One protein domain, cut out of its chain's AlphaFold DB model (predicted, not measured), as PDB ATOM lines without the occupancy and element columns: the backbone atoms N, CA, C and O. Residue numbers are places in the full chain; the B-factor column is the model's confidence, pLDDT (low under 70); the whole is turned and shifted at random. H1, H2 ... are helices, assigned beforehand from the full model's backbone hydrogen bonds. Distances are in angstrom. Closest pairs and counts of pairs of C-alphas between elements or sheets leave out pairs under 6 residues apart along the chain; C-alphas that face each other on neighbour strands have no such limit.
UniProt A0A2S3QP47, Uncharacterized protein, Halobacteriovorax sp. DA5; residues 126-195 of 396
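What this domain is: This is residues 126 to 195 of the 396 residues of an uncharacterized protein of Halobacteriovorax sp. DA5 (UniProt A0A2S3QP47). Two helical hairpins, H1 with H2 and H3 with H4, are set crosswise as two layers, with few close approaches between the C-alphas of one hairpin and those of the other. Within each hairpin the two helices lie side by side and run opposite ways, and after H4 a tail, residues 184 to 195, runs past H2 on its side away from H1. The printed part has 70 residues with four named helices, in the order H1, H2, H3, H4, and no named strand; the class is all helix. The whole is compact, with a radius of gyration of the C-alphas of 11.0 A and spans of 31 by 27 by 20 A.

Where its parts are: H1, residues 126 to 136, begins with C-alpha 126 at (255.182, 233.059, 213.279) and is 15.3 A long from first to last C-alpha. H2, residues 141 to 152, is 16.2 A long, and its C-alpha 141 is at (264.743, 231.093, 198.986). H3, residues 158 to 166, is the shortest at 12.7 A. H4, residues 172 to 183, is 16.6 A long and ends with C-alpha 183 at (255.294, 242.512, 192.948).

How they stand to each other: H1 and H2 form a helical hairpin: they touch, with the closest C-alphas, those of Phe 131 and Ala 144, 5.7 A apart. They run opposite ways at a shallow tilt of 13 degrees. H2 and H3 are apart, but only just, with their closest C-alphas 8.2 A from each other. H3 and H4 form the second helical hairpin: they touch, and their closest C-alphas, those of Ile 158 and Lys 179, are 5.9 A apart. They run opposite ways at a shallow tilt of 5 degrees. H1 and H3 are close but not clearly touching, with the closest C-alphas, those of Phe 128 and Ala 164, 7.4 A apart; their lines are about perpendicular at 73 degrees. H2 and H4 are also close but not clearly touching, with the C-alphas of Ala 145 and Leu 178 the closest at 6.7 A; their lines are only just about perpendicular, at 70.2 degrees. H1 and H4 are apart. In H1, H2, H3 and H4 every O i to N i+4 pair is within hydrogen-bond range.

The domain as a whole: The two C-alphas farthest apart are those of His 166 and Glu 195, at 31.3 A. The printed part has no cut. The links from H1 to H2, from H2 to H3 and from H3 to H4 are tight. Residues 184 to 195 hold no named element, and their C-alphas lie 9 to 16 A from the mean of all C-alphas. The mean pLDDT of the printed part of this predicted model is 91.6, and no printed residue is under 70.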
ATOM      1  N   GLN A 126     254.977 234.493 213.517       96.25
ATOM      2  CA  GLN A 126     255.182 233.059 213.279       96.25
ATOM      3  C   GLN A 126     255.511 232.673 211.820       96.25
ATOM      4  O   GLN A 126     256.434 231.880 211.633       96.25
ATOM      5  N   PRO A 127     254.843 233.211 210.774       96.44
ATOM      6  CA  PRO A 127     255.199 232.886 209.389       96.44
ATOM      7  C   PRO A 127     256.623 233.307 209.003       96.44
ATOM      8  O   PRO A 127     257.287 232.637 208.215       96.44
ATOM      9  N   PHE A 128     257.116 234.410 209.568       96.75
ATOM     10  CA  PHE A 128     258.480 234.886 209.336       96.75
ATOM     11  C   PHE A 128     259.506 234.034 210.086       96.75
ATOM     12  O   PHE A 128     260.548 233.714 209.517       96.75
ATOM     13  N   ASP A 129     259.178 233.584 211.297       95.12
ATOM     14  CA  ASP A 129     260.015 232.646 212.054       95.12
ATOM     15  C   ASP A 129     260.133 231.299 211.318       95.12
ATOM     16  O   ASP A 129     261.223 230.741 211.178       95.12
ATOM     17  N   ASN A 130     259.018 230.790 210.781       96.00
ATOM     18  CA  ASN A 130     258.996 229.584 209.946       96.00
ATOM     19  C   ASN A 130     259.855 229.757 208.685       96.00
ATOM     20  O   ASN A 130     260.640 228.872 208.341       96.00
ATOM     21  N   PHE A 131     259.739 230.912 208.023       96.69
ATOM     22  CA  PHE A 131     260.540 231.263 206.854       96.69
ATOM     23  C   PHE A 131     262.046 231.273 207.164       96.69
ATOM     24  O   PHE A 131     262.822 230.676 206.415       96.69
ATOM     25  N   GLN A 132     262.469 231.900 208.267       95.12
ATOM     26  CA  GLN A 132     263.877 231.922 208.672       95.12
ATOM     27  C   GLN A 132     264.404 230.514 208.960       95.12
ATOM     28  O   GLN A 132     265.406 230.108 208.375       95.12
ATOM     29  N   ARG A 133     263.675 229.723 209.759       95.69
ATOM     30  CA  ARG A 133     264.048 228.327 210.052       95.69
ATOM     31  C   ARG A 133     264.153 227.478 208.789       95.69
ATOM     32  O   ARG A 133     264.999 226.592 208.707       95.69
ATOM     33  N   ALA A 134     263.289 227.712 207.802       94.75
ATOM     34  CA  ALA A 134     263.364 227.026 206.519       94.75
ATOM     35  C   ALA A 134     264.654 227.386 205.761       94.75
ATOM     36  O   ALA A 134     265.327 226.492 205.255       94.75
ATOM     37  N   GLN A 135     265.031 228.669 205.728       93.62
ATOM     38  CA  GLN A 135     266.298 229.114 205.134       93.62
ATOM     39  C   GLN A 135     267.517 228.524 205.856       93.62
ATOM     40  O   GLN A 135     268.431 228.031 205.204       93.62
ATOM     41  N   GLU A 136     267.512 228.504 207.190       92.94
ATOM     42  CA  GLU A 136     268.589 227.919 208.005       92.94
ATOM     43  C   GLU A 136     268.768 226.416 207.761       92.94
ATOM     44  O   GLU A 136     269.882 225.902 207.806       92.94
ATOM     45  N   ARG A 137     267.679 225.707 207.444       93.94
ATOM     46  CA  ARG A 137     267.701 224.289 207.049       93.94
ATOM     47  C   ARG A 137     268.169 224.058 205.606       93.94
ATOM     48  O   ARG A 137     268.131 222.920 205.145       93.94
ATOM     49  N   GLY A 138     268.578 225.105 204.890       90.44
ATOM     50  CA  GLY A 138     269.053 225.019 203.509       90.44
ATOM     51  C   GLY A 138     267.938 224.954 202.463       90.44
ATOM     52  O   GLY A 138     268.183 224.527 201.337       90.44
ATOM     53  N   LEU A 139     266.706 225.349 202.803       92.62
ATOM     54  CA  LEU A 139     265.626 225.413 201.821       92.62
ATOM     55  C   LEU A 139     265.858 226.572 200.843       92.62
ATOM     56  O   LEU A 139     266.177 227.684 201.262       92.62
ATOM     57  N   CYS A 140     265.620 226.352 199.548       93.81
ATOM     58  CA  CYS A 140     265.744 227.411 198.549       93.81
ATOM     59  C   CYS A 140     264.866 228.625 198.883       93.81
ATOM     60  O   CYS A 140     263.705 228.483 199.279       93.81
ATOM     61  N   PHE A 141     265.413 229.827 198.672       93.38
ATOM     62  CA  PHE A 141     264.743 231.093 198.986       93.38
ATOM     63  C   PHE A 141     263.339 231.195 198.384       93.38
ATOM     64  O   PHE A 141     262.391 231.545 199.085       93.38
ATOM     65  N   ASN A 142     263.188 230.857 197.101       92.94
ATOM     66  CA  ASN A 142     261.915 230.955 196.388       92.94
ATOM     67  C   ASN A 142     260.855 230.008 196.966       92.94
ATOM     68  O   ASN A 142     259.701 230.404 197.128       92.94
ATOM     69  N   LEU A 143     261.259 228.797 197.357       92.62
ATOM     70  CA  LEU A 143     260.379 227.807 197.974       92.62
ATOM     71  C   LEU A 143     259.908 228.260 199.366       92.62
ATOM     72  O   LEU A 143     258.720 228.197 199.696       92.62
ATOM     73  N   ALA A 144     260.835 228.782 200.175       94.56
ATOM     74  CA  ALA A 144     260.504 229.363 201.472       94.56
ATOM     75  C   ALA A 144     259.602 230.599 201.316       94.56
ATOM     76  O   ALA A 144     258.638 230.760 202.063       94.56
ATOM     77  N   ALA A 145     259.859 231.444 200.313       94.06
ATOM     78  CA  ALA A 145     259.043 232.616 200.012       94.06
ATOM     79  C   ALA A 145     257.613 232.232 199.601       94.06
ATOM     80  O   ALA A 145     256.661 232.846 200.079       94.06
ATOM     81  N   MET A 146     257.438 231.201 198.769       92.06
ATOM     82  CA  MET A 146     256.108 230.685 198.422       92.06
ATOM     83  C   MET A 146     255.354 230.181 199.654       92.06
ATOM     84  O   MET A 146     254.174 230.495 199.813       92.06
ATOM     85  N   SER A 147     256.034 229.456 200.544       93.38
ATOM     86  CA  SER A 147     255.446 228.979 201.804       93.38
ATOM     87  C   SER A 147     255.018 230.148 202.697       93.38
ATOM     88  O   SER A 147     253.873 230.197 203.143       93.38
ATOM     89  N   LEU A 148     255.876 231.165 202.841       95.50
ATOM     90  CA  LEU A 148     255.560 232.401 203.561       95.50
ATOM     91  C   LEU A 148     254.330 233.110 202.979       95.50
ATOM     92  O   LEU A 148     253.441 233.526 203.719       95.50
ATOM     93  N   PHE A 149     254.248 233.262 201.655       94.06
ATOM     94  CA  PHE A 149     253.107 233.930 201.024       94.06
ATOM     95  C   PHE A 149     251.797 233.156 201.207       94.06
ATOM     96  O   PHE A 149     250.757 233.787 201.419       94.06
ATOM     97  N   LYS A 150     251.851 231.818 201.189       92.06
ATOM     98  CA  LYS A 150     250.707 230.952 201.509       92.06
ATOM     99  C   LYS A 150     250.268 231.125 202.968       92.06
ATOM    100  O   LYS A 150     249.087 231.354 203.208       92.06
ATOM    101  N   GLU A 151     251.203 231.104 203.918       93.69
ATOM    102  CA  GLU A 151     250.917 231.276 205.353       93.69
ATOM    103  C   GLU A 151     250.358 232.662 205.697       93.69
ATOM    104  O   GLU A 151     249.485 232.789 206.555       93.69
ATOM    105  N   LEU A 152     250.820 233.714 205.013       92.38
ATOM    106  CA  LEU A 152     250.273 235.061 205.191       92.38
ATOM    107  C   LEU A 152     248.820 235.161 204.699       92.38
ATOM    108  O   LEU A 152     248.070 235.994 205.206       92.38
ATOM    109  N   ALA A 153     248.427 234.350 203.709       89.00
ATOM    110  CA  ALA A 153     247.101 234.364 203.087       89.00
ATOM    111  C   ALA A 153     246.654 235.767 202.608       89.00
ATOM    112  O   ALA A 153     245.471 236.105 202.613       89.00
ATOM    113  N   GLN A 154     247.607 236.613 202.193       86.12
ATOM    114  CA  GLN A 154     247.352 237.987 201.746       86.12
ATOM    115  C   GLN A 154     247.589 238.147 200.248       86.12
ATOM    116  O   GLN A 154     248.689 237.904 199.760       86.12
ATOM    117  N   LYS A 155     246.614 238.726 199.536       82.38
ATOM    118  CA  LYS A 155     246.745 239.050 198.101       82.38
ATOM    119  C   LYS A 155     247.884 240.036 197.799       82.38
ATOM    120  O   LYS A 155     248.431 240.041 196.705       82.38
ATOM    121  N   LYS A 156     248.217 240.925 198.743       86.88
ATOM    122  CA  LYS A 156     249.317 241.900 198.616       86.88
ATOM    123  C   LYS A 156     250.142 241.931 199.909       86.88
ATOM    124  O   LYS A 156     249.922 242.812 200.745       86.88
ATOM    125  N   PRO A 157     251.122 241.025 200.083       91.12
ATOM    126  CA  PRO A 157     251.831 240.848 201.356       91.12
ATOM    127  C   PRO A 157     252.808 241.990 201.692       91.12
ATOM    128  O   PRO A 157     253.355 242.036 202.788       91.12
ATOM    129  N   ILE A 158     253.010 242.965 200.797       91.94
ATOM    130  CA  ILE A 158     254.040 244.016 200.914       91.94
ATOM    131  C   ILE A 158     253.984 244.783 202.248       91.94
ATOM    132  O   ILE A 158     255.034 245.134 202.786       91.94
ATOM    133  N   LYS A 159     252.790 245.067 202.791       92.88
ATOM    134  CA  LYS A 159     252.663 245.756 204.090       92.88
ATOM    135  C   LYS A 159     253.182 244.896 205.247       92.88
ATOM    136  O   LYS A 159     253.894 245.417 206.098       92.88
ATOM    137  N   PHE A 160     252.890 243.597 205.229       94.00
ATOM    138  CA  PHE A 160     253.380 242.634 206.216       94.00
ATOM    139  C   PHE A 160     254.899 242.491 206.123       94.00
ATOM    140  O   PHE A 160     255.576 242.593 207.135       94.00
ATOM    141  N   LEU A 161     255.452 242.393 204.908       94.75
ATOM    142  CA  LEU A 161     256.906 242.349 204.700       94.75
ATOM    143  C   LEU A 161     257.614 243.589 205.262       94.75
ATOM    144  O   LEU A 161     258.673 243.488 205.873       94.75
ATOM    145  N   LYS A 162     257.033 244.778 205.061       94.62
ATOM    146  CA  LYS A 162     257.569 246.024 205.627       94.62
ATOM    147  C   LYS A 162     257.550 245.997 207.154       94.62
ATOM    148  O   LYS A 162     258.536 246.386 207.763       94.62
ATOM    149  N   LYS A 163     256.441 245.558 207.756       94.69
ATOM    150  CA  LYS A 163     256.302 245.455 209.213       94.69
ATOM    151  C   LYS A 163     257.317 244.469 209.800       94.69
ATOM    152  O   LYS A 163     258.022 244.839 210.725       94.69
ATOM    153  N   ALA A 164     257.478 243.299 209.180       95.19
ATOM    154  CA  ALA A 164     258.464 242.291 209.571       95.19
ATOM    155  C   ALA A 164     259.910 242.806 209.522       95.19
ATOM    156  O   ALA A 164     260.702 242.484 210.396       95.19
ATOM    157  N   TYR A 165     260.251 243.637 208.533       94.50
ATOM    158  CA  TYR A 165     261.559 244.296 208.482       94.50
ATOM    159  C   TYR A 165     261.787 245.243 209.673       94.50
ATOM    160  O   TYR A 165     262.875 245.260 210.236       94.50
ATOM    161  N   HIS A 166     260.770 246.019 210.067       94.31
ATOM    162  CA  HIS A 166     260.861 246.936 211.216       94.31
ATOM    163  C   HIS A 166     260.839 246.227 212.571       94.31
ATOM    164  O   HIS A 166     261.298 246.799 213.549       94.31
ATOM    165  N   GLU A 167     260.311 245.006 212.630       94.69
ATOM    166  CA  GLU A 167     260.378 244.131 213.807       94.69
ATOM    167  C   GLU A 167     261.604 243.203 213.785       94.69
ATOM    168  O   GLU A 167     261.671 242.263 214.567       94.69
ATOM    169  N   GLU A 168     262.560 243.440 212.878       94.25
ATOM    170  CA  GLU A 168     263.814 242.678 212.746       94.25
ATOM    171  C   GLU A 168     263.638 241.176 212.441       94.25
ATOM    172  O   GLU A 168     264.595 240.406 212.442       94.25
ATOM    173  N   LEU A 169     262.430 240.759 212.047       94.75
ATOM    174  CA  LEU A 169     262.109 239.383 211.655       94.75
ATOM    175  C   LEU A 169     262.652 239.014 210.271       94.75
ATOM    176  O   LEU A 169     262.654 237.848 209.887       94.75
ATOM    177  N   ILE A 170     263.075 239.986 209.464       94.56
ATOM    178  CA  ILE A 170     263.753 239.741 208.188       94.56
ATOM    179  C   ILE A 170     264.819 240.802 207.935       94.56
ATOM    180  O   ILE A 170     264.631 241.986 208.211       94.56
ATOM    181  N   SER A 171     265.925 240.391 207.312       91.25
ATOM    182  CA  SER A 171     266.980 241.325 206.919       91.25
ATOM    183  C   SER A 171     266.508 242.311 205.839       91.25
ATOM    184  O   SER A 171     265.593 242.031 205.056       91.25
ATOM    185  N   LYS A 172     267.208 243.447 205.708       88.25
ATOM    186  CA  LYS A 172     266.968 244.421 204.625       88.25
ATOM    187  C   LYS A 172     267.023 243.772 203.238       88.25
ATOM    188  O   LYS A 172     266.188 244.064 202.384       88.25
ATOM    189  N   ARG A 173     267.999 242.885 203.005       86.81
ATOM    190  CA  ARG A 173     268.161 242.158 201.735       86.81
ATOM    191  C   ARG A 173     266.950 241.261 201.471       86.81
ATOM    192  O   ARG A 173     266.353 241.345 200.400       86.81
ATOM    193  N   THR A 174     266.566 240.471 202.470       90.75
ATOM    194  CA  THR A 174     265.411 239.566 202.429       90.75
ATOM    195  C   THR A 174     264.122 240.325 202.122       90.75
ATOM    196  O   THR A 174     263.363 239.912 201.250       90.75
ATOM    197  N   TYR A 175     263.905 241.477 202.764       92.06
ATOM    198  CA  TYR A 175     262.758 242.342 202.488       92.06
ATOM    199  C   TYR A 175     262.662 242.724 201.008       92.06
ATOM    200  O   TYR A 175     261.599 242.576 200.403       92.06
ATOM    201  N   TRP A 176     263.756 243.205 200.410       88.75
ATOM    202  CA  TRP A 176     263.751 243.630 199.009       88.75
ATOM    203  C   TRP A 176     263.520 242.468 198.047       88.75
ATOM    204  O   TRP A 176     262.749 242.620 197.101       88.75
ATOM    205  N   MET A 177     264.112 241.304 198.321       89.56
ATOM    206  CA  MET A 177     263.873 240.087 197.542       89.56
ATOM    207  C   MET A 177     262.400 239.654 197.621       89.56
ATOM    208  O   MET A 177     261.737 239.549 196.590       89.56
ATOM    209  N   LEU A 178     261.834 239.516 198.827       92.69
ATOM    210  CA  LEU A 178     260.427 239.135 199.021       92.69
ATOM    211  C   LEU A 178     259.458 240.160 198.419       92.69
ATOM    212  O   LEU A 178     258.474 239.794 197.780       92.69
ATOM    213  N   LYS A 179     259.734 241.458 198.585       91.75
ATOM    214  CA  LYS A 179     258.916 242.533 198.009       91.75
ATOM    215  C   LYS A 179     258.842 242.412 196.491       91.75
ATOM    216  O   LYS A 179     257.770 242.618 195.928       91.75
ATOM    217  N   ARG A 180     259.968 242.127 195.838       89.44
ATOM    218  CA  ARG A 180     260.046 242.034 194.378       89.44
ATOM    219  C   ARG A 180     259.357 240.774 193.864       89.44
ATOM    220  O   ARG A 180     258.542 240.898 192.956       89.44
ATOM    221  N   LEU A 181     259.551 239.629 194.517       90.94
ATOM    222  CA  LEU A 181     258.779 238.413 194.228       90.94
ATOM    223  C   LEU A 181     257.266 238.646 194.376       90.94
ATOM    224  O   LEU A 181     256.491 238.246 193.512       90.94
ATOM    225  N   ALA A 182     256.836 239.361 195.419       90.81
ATOM    226  CA  ALA A 182     255.428 239.701 195.612       90.81
ATOM    227  C   ALA A 182     254.877 240.661 194.540       90.81
ATOM    228  O   ALA A 182     253.700 240.585 194.212       90.81
ATOM    229  N   GLN A 183     255.696 241.576 194.009       89.00
ATOM    230  CA  GLN A 183     255.294 242.512 192.948       89.00
ATOM    231  C   GLN A 183     255.213 241.862 191.566       89.00
ATOM    232  O   GLN A 183     254.434 242.314 190.735       89.00
ATOM    233  N   GLU A 184     256.025 240.838 191.326       85.56
ATOM    234  CA  GLU A 184     256.010 240.043 190.095       85.56
ATOM    235  C   GLU A 184     255.009 238.877 190.181       85.56
ATOM    236  O   GLU A 184     255.039 237.982 189.342       85.56
ATOM    237  N   ASP A 185     254.134 238.863 191.191       86.69
ATOM    238  CA  ASP A 185     253.154 237.800 191.429       86.69
ATOM    239  C   ASP A 185     253.772 236.390 191.461       86.69
ATOM    240  O   ASP A 185     253.131 235.411 191.096       86.69
ATOM    241  N   TYR A 186     255.019 236.266 191.933       86.25
ATOM    242  CA  TYR A 186     255.746 234.991 191.945       86.25
ATOM    243  C   TYR A 186     255.038 233.915 192.788       86.25
ATOM    244  O   TYR A 186     255.125 232.731 192.513       86.25
ATOM    245  N   HIS A 187     254.268 234.328 193.796       82.69
ATOM    246  CA  HIS A 187     253.431 233.440 194.608       82.69
ATOM    247  C   HIS A 187     252.291 232.754 193.830       82.69
ATOM    248  O   HIS A 187     251.681 231.830 194.362       82.69
ATOM    249  N   LEU A 188     251.981 233.225 192.616       82.81
ATOM    250  CA  LEU A 188     251.023 232.605 191.698       82.81
ATOM    251  C   LEU A 188     251.693 231.638 190.718       82.81
ATOM    252  O   LEU A 188     250.997 231.016 189.916       82.81
ATOM    253  N   GLU A 189     253.024 231.551 190.726       82.88
ATOM    254  CA  GLU A 189     253.733 230.592 189.890       82.88
ATOM    255  C   GLU A 189     253.407 229.171 190.368       82.88
ATOM    256  O   GLU A 189     253.304 228.926 191.575       82.88
ATOM    257  N   PRO A 190     253.215 228.232 189.431       80.56
ATOM    258  CA  PRO A 190     252.795 226.887 189.785       80.56
ATOM    259  C   PRO A 190     253.893 226.079 190.483       80.56
ATOM    260  O   PRO A 190     253.579 225.204 191.282       80.56
ATOM    261  N   GLN A 191     255.159 226.362 190.169       87.38
ATOM    262  CA  GLN A 191     256.313 225.609 190.652       87.38
ATOM    263  C   GLN A 191     257.563 226.492 190.728       87.38
ATOM    264  O   GLN A 191     257.706 227.461 189.974       87.38
ATOM    265  N   THR A 192     258.488 226.116 191.604       90.69
ATOM    266  CA  THR A 192     259.862 226.636 191.673       90.69
ATOM    267  C   THR A 192     260.832 225.778 190.853       90.69
ATOM    268  O   THR A 192     260.528 224.643 190.483       90.69
ATOM    269  N   LEU A 193     262.038 226.289 190.594       90.75
ATOM    270  CA  LEU A 193     263.123 225.522 189.968       90.75
ATOM    271  C   LEU A 193     263.516 224.309 190.816       90.75
ATOM    272  O   LEU A 193     263.770 223.237 190.272       90.75
ATOM    273  N   ALA A 194     263.523 224.463 192.140       90.75
ATOM    274  CA  ALA A 194     263.875 223.390 193.060       90.75
ATOM    275  C   ALA A 194     262.864 222.234 193.011       90.75
ATOM    276  O   ALA A 194     263.261 221.070 192.964       90.75
ATOM    277  N   GLU A 195     261.564 222.546 192.996       89.56
ATOM    278  CA  GLU A 195     260.499 221.546 192.831       89.56
ATOM    279  C   GLU A 195     260.606 220.855 191.474       89.56
ATOM    280  O   GLU A 195     260.651 219.626 191.414       89.56
TER     281      GLU A 195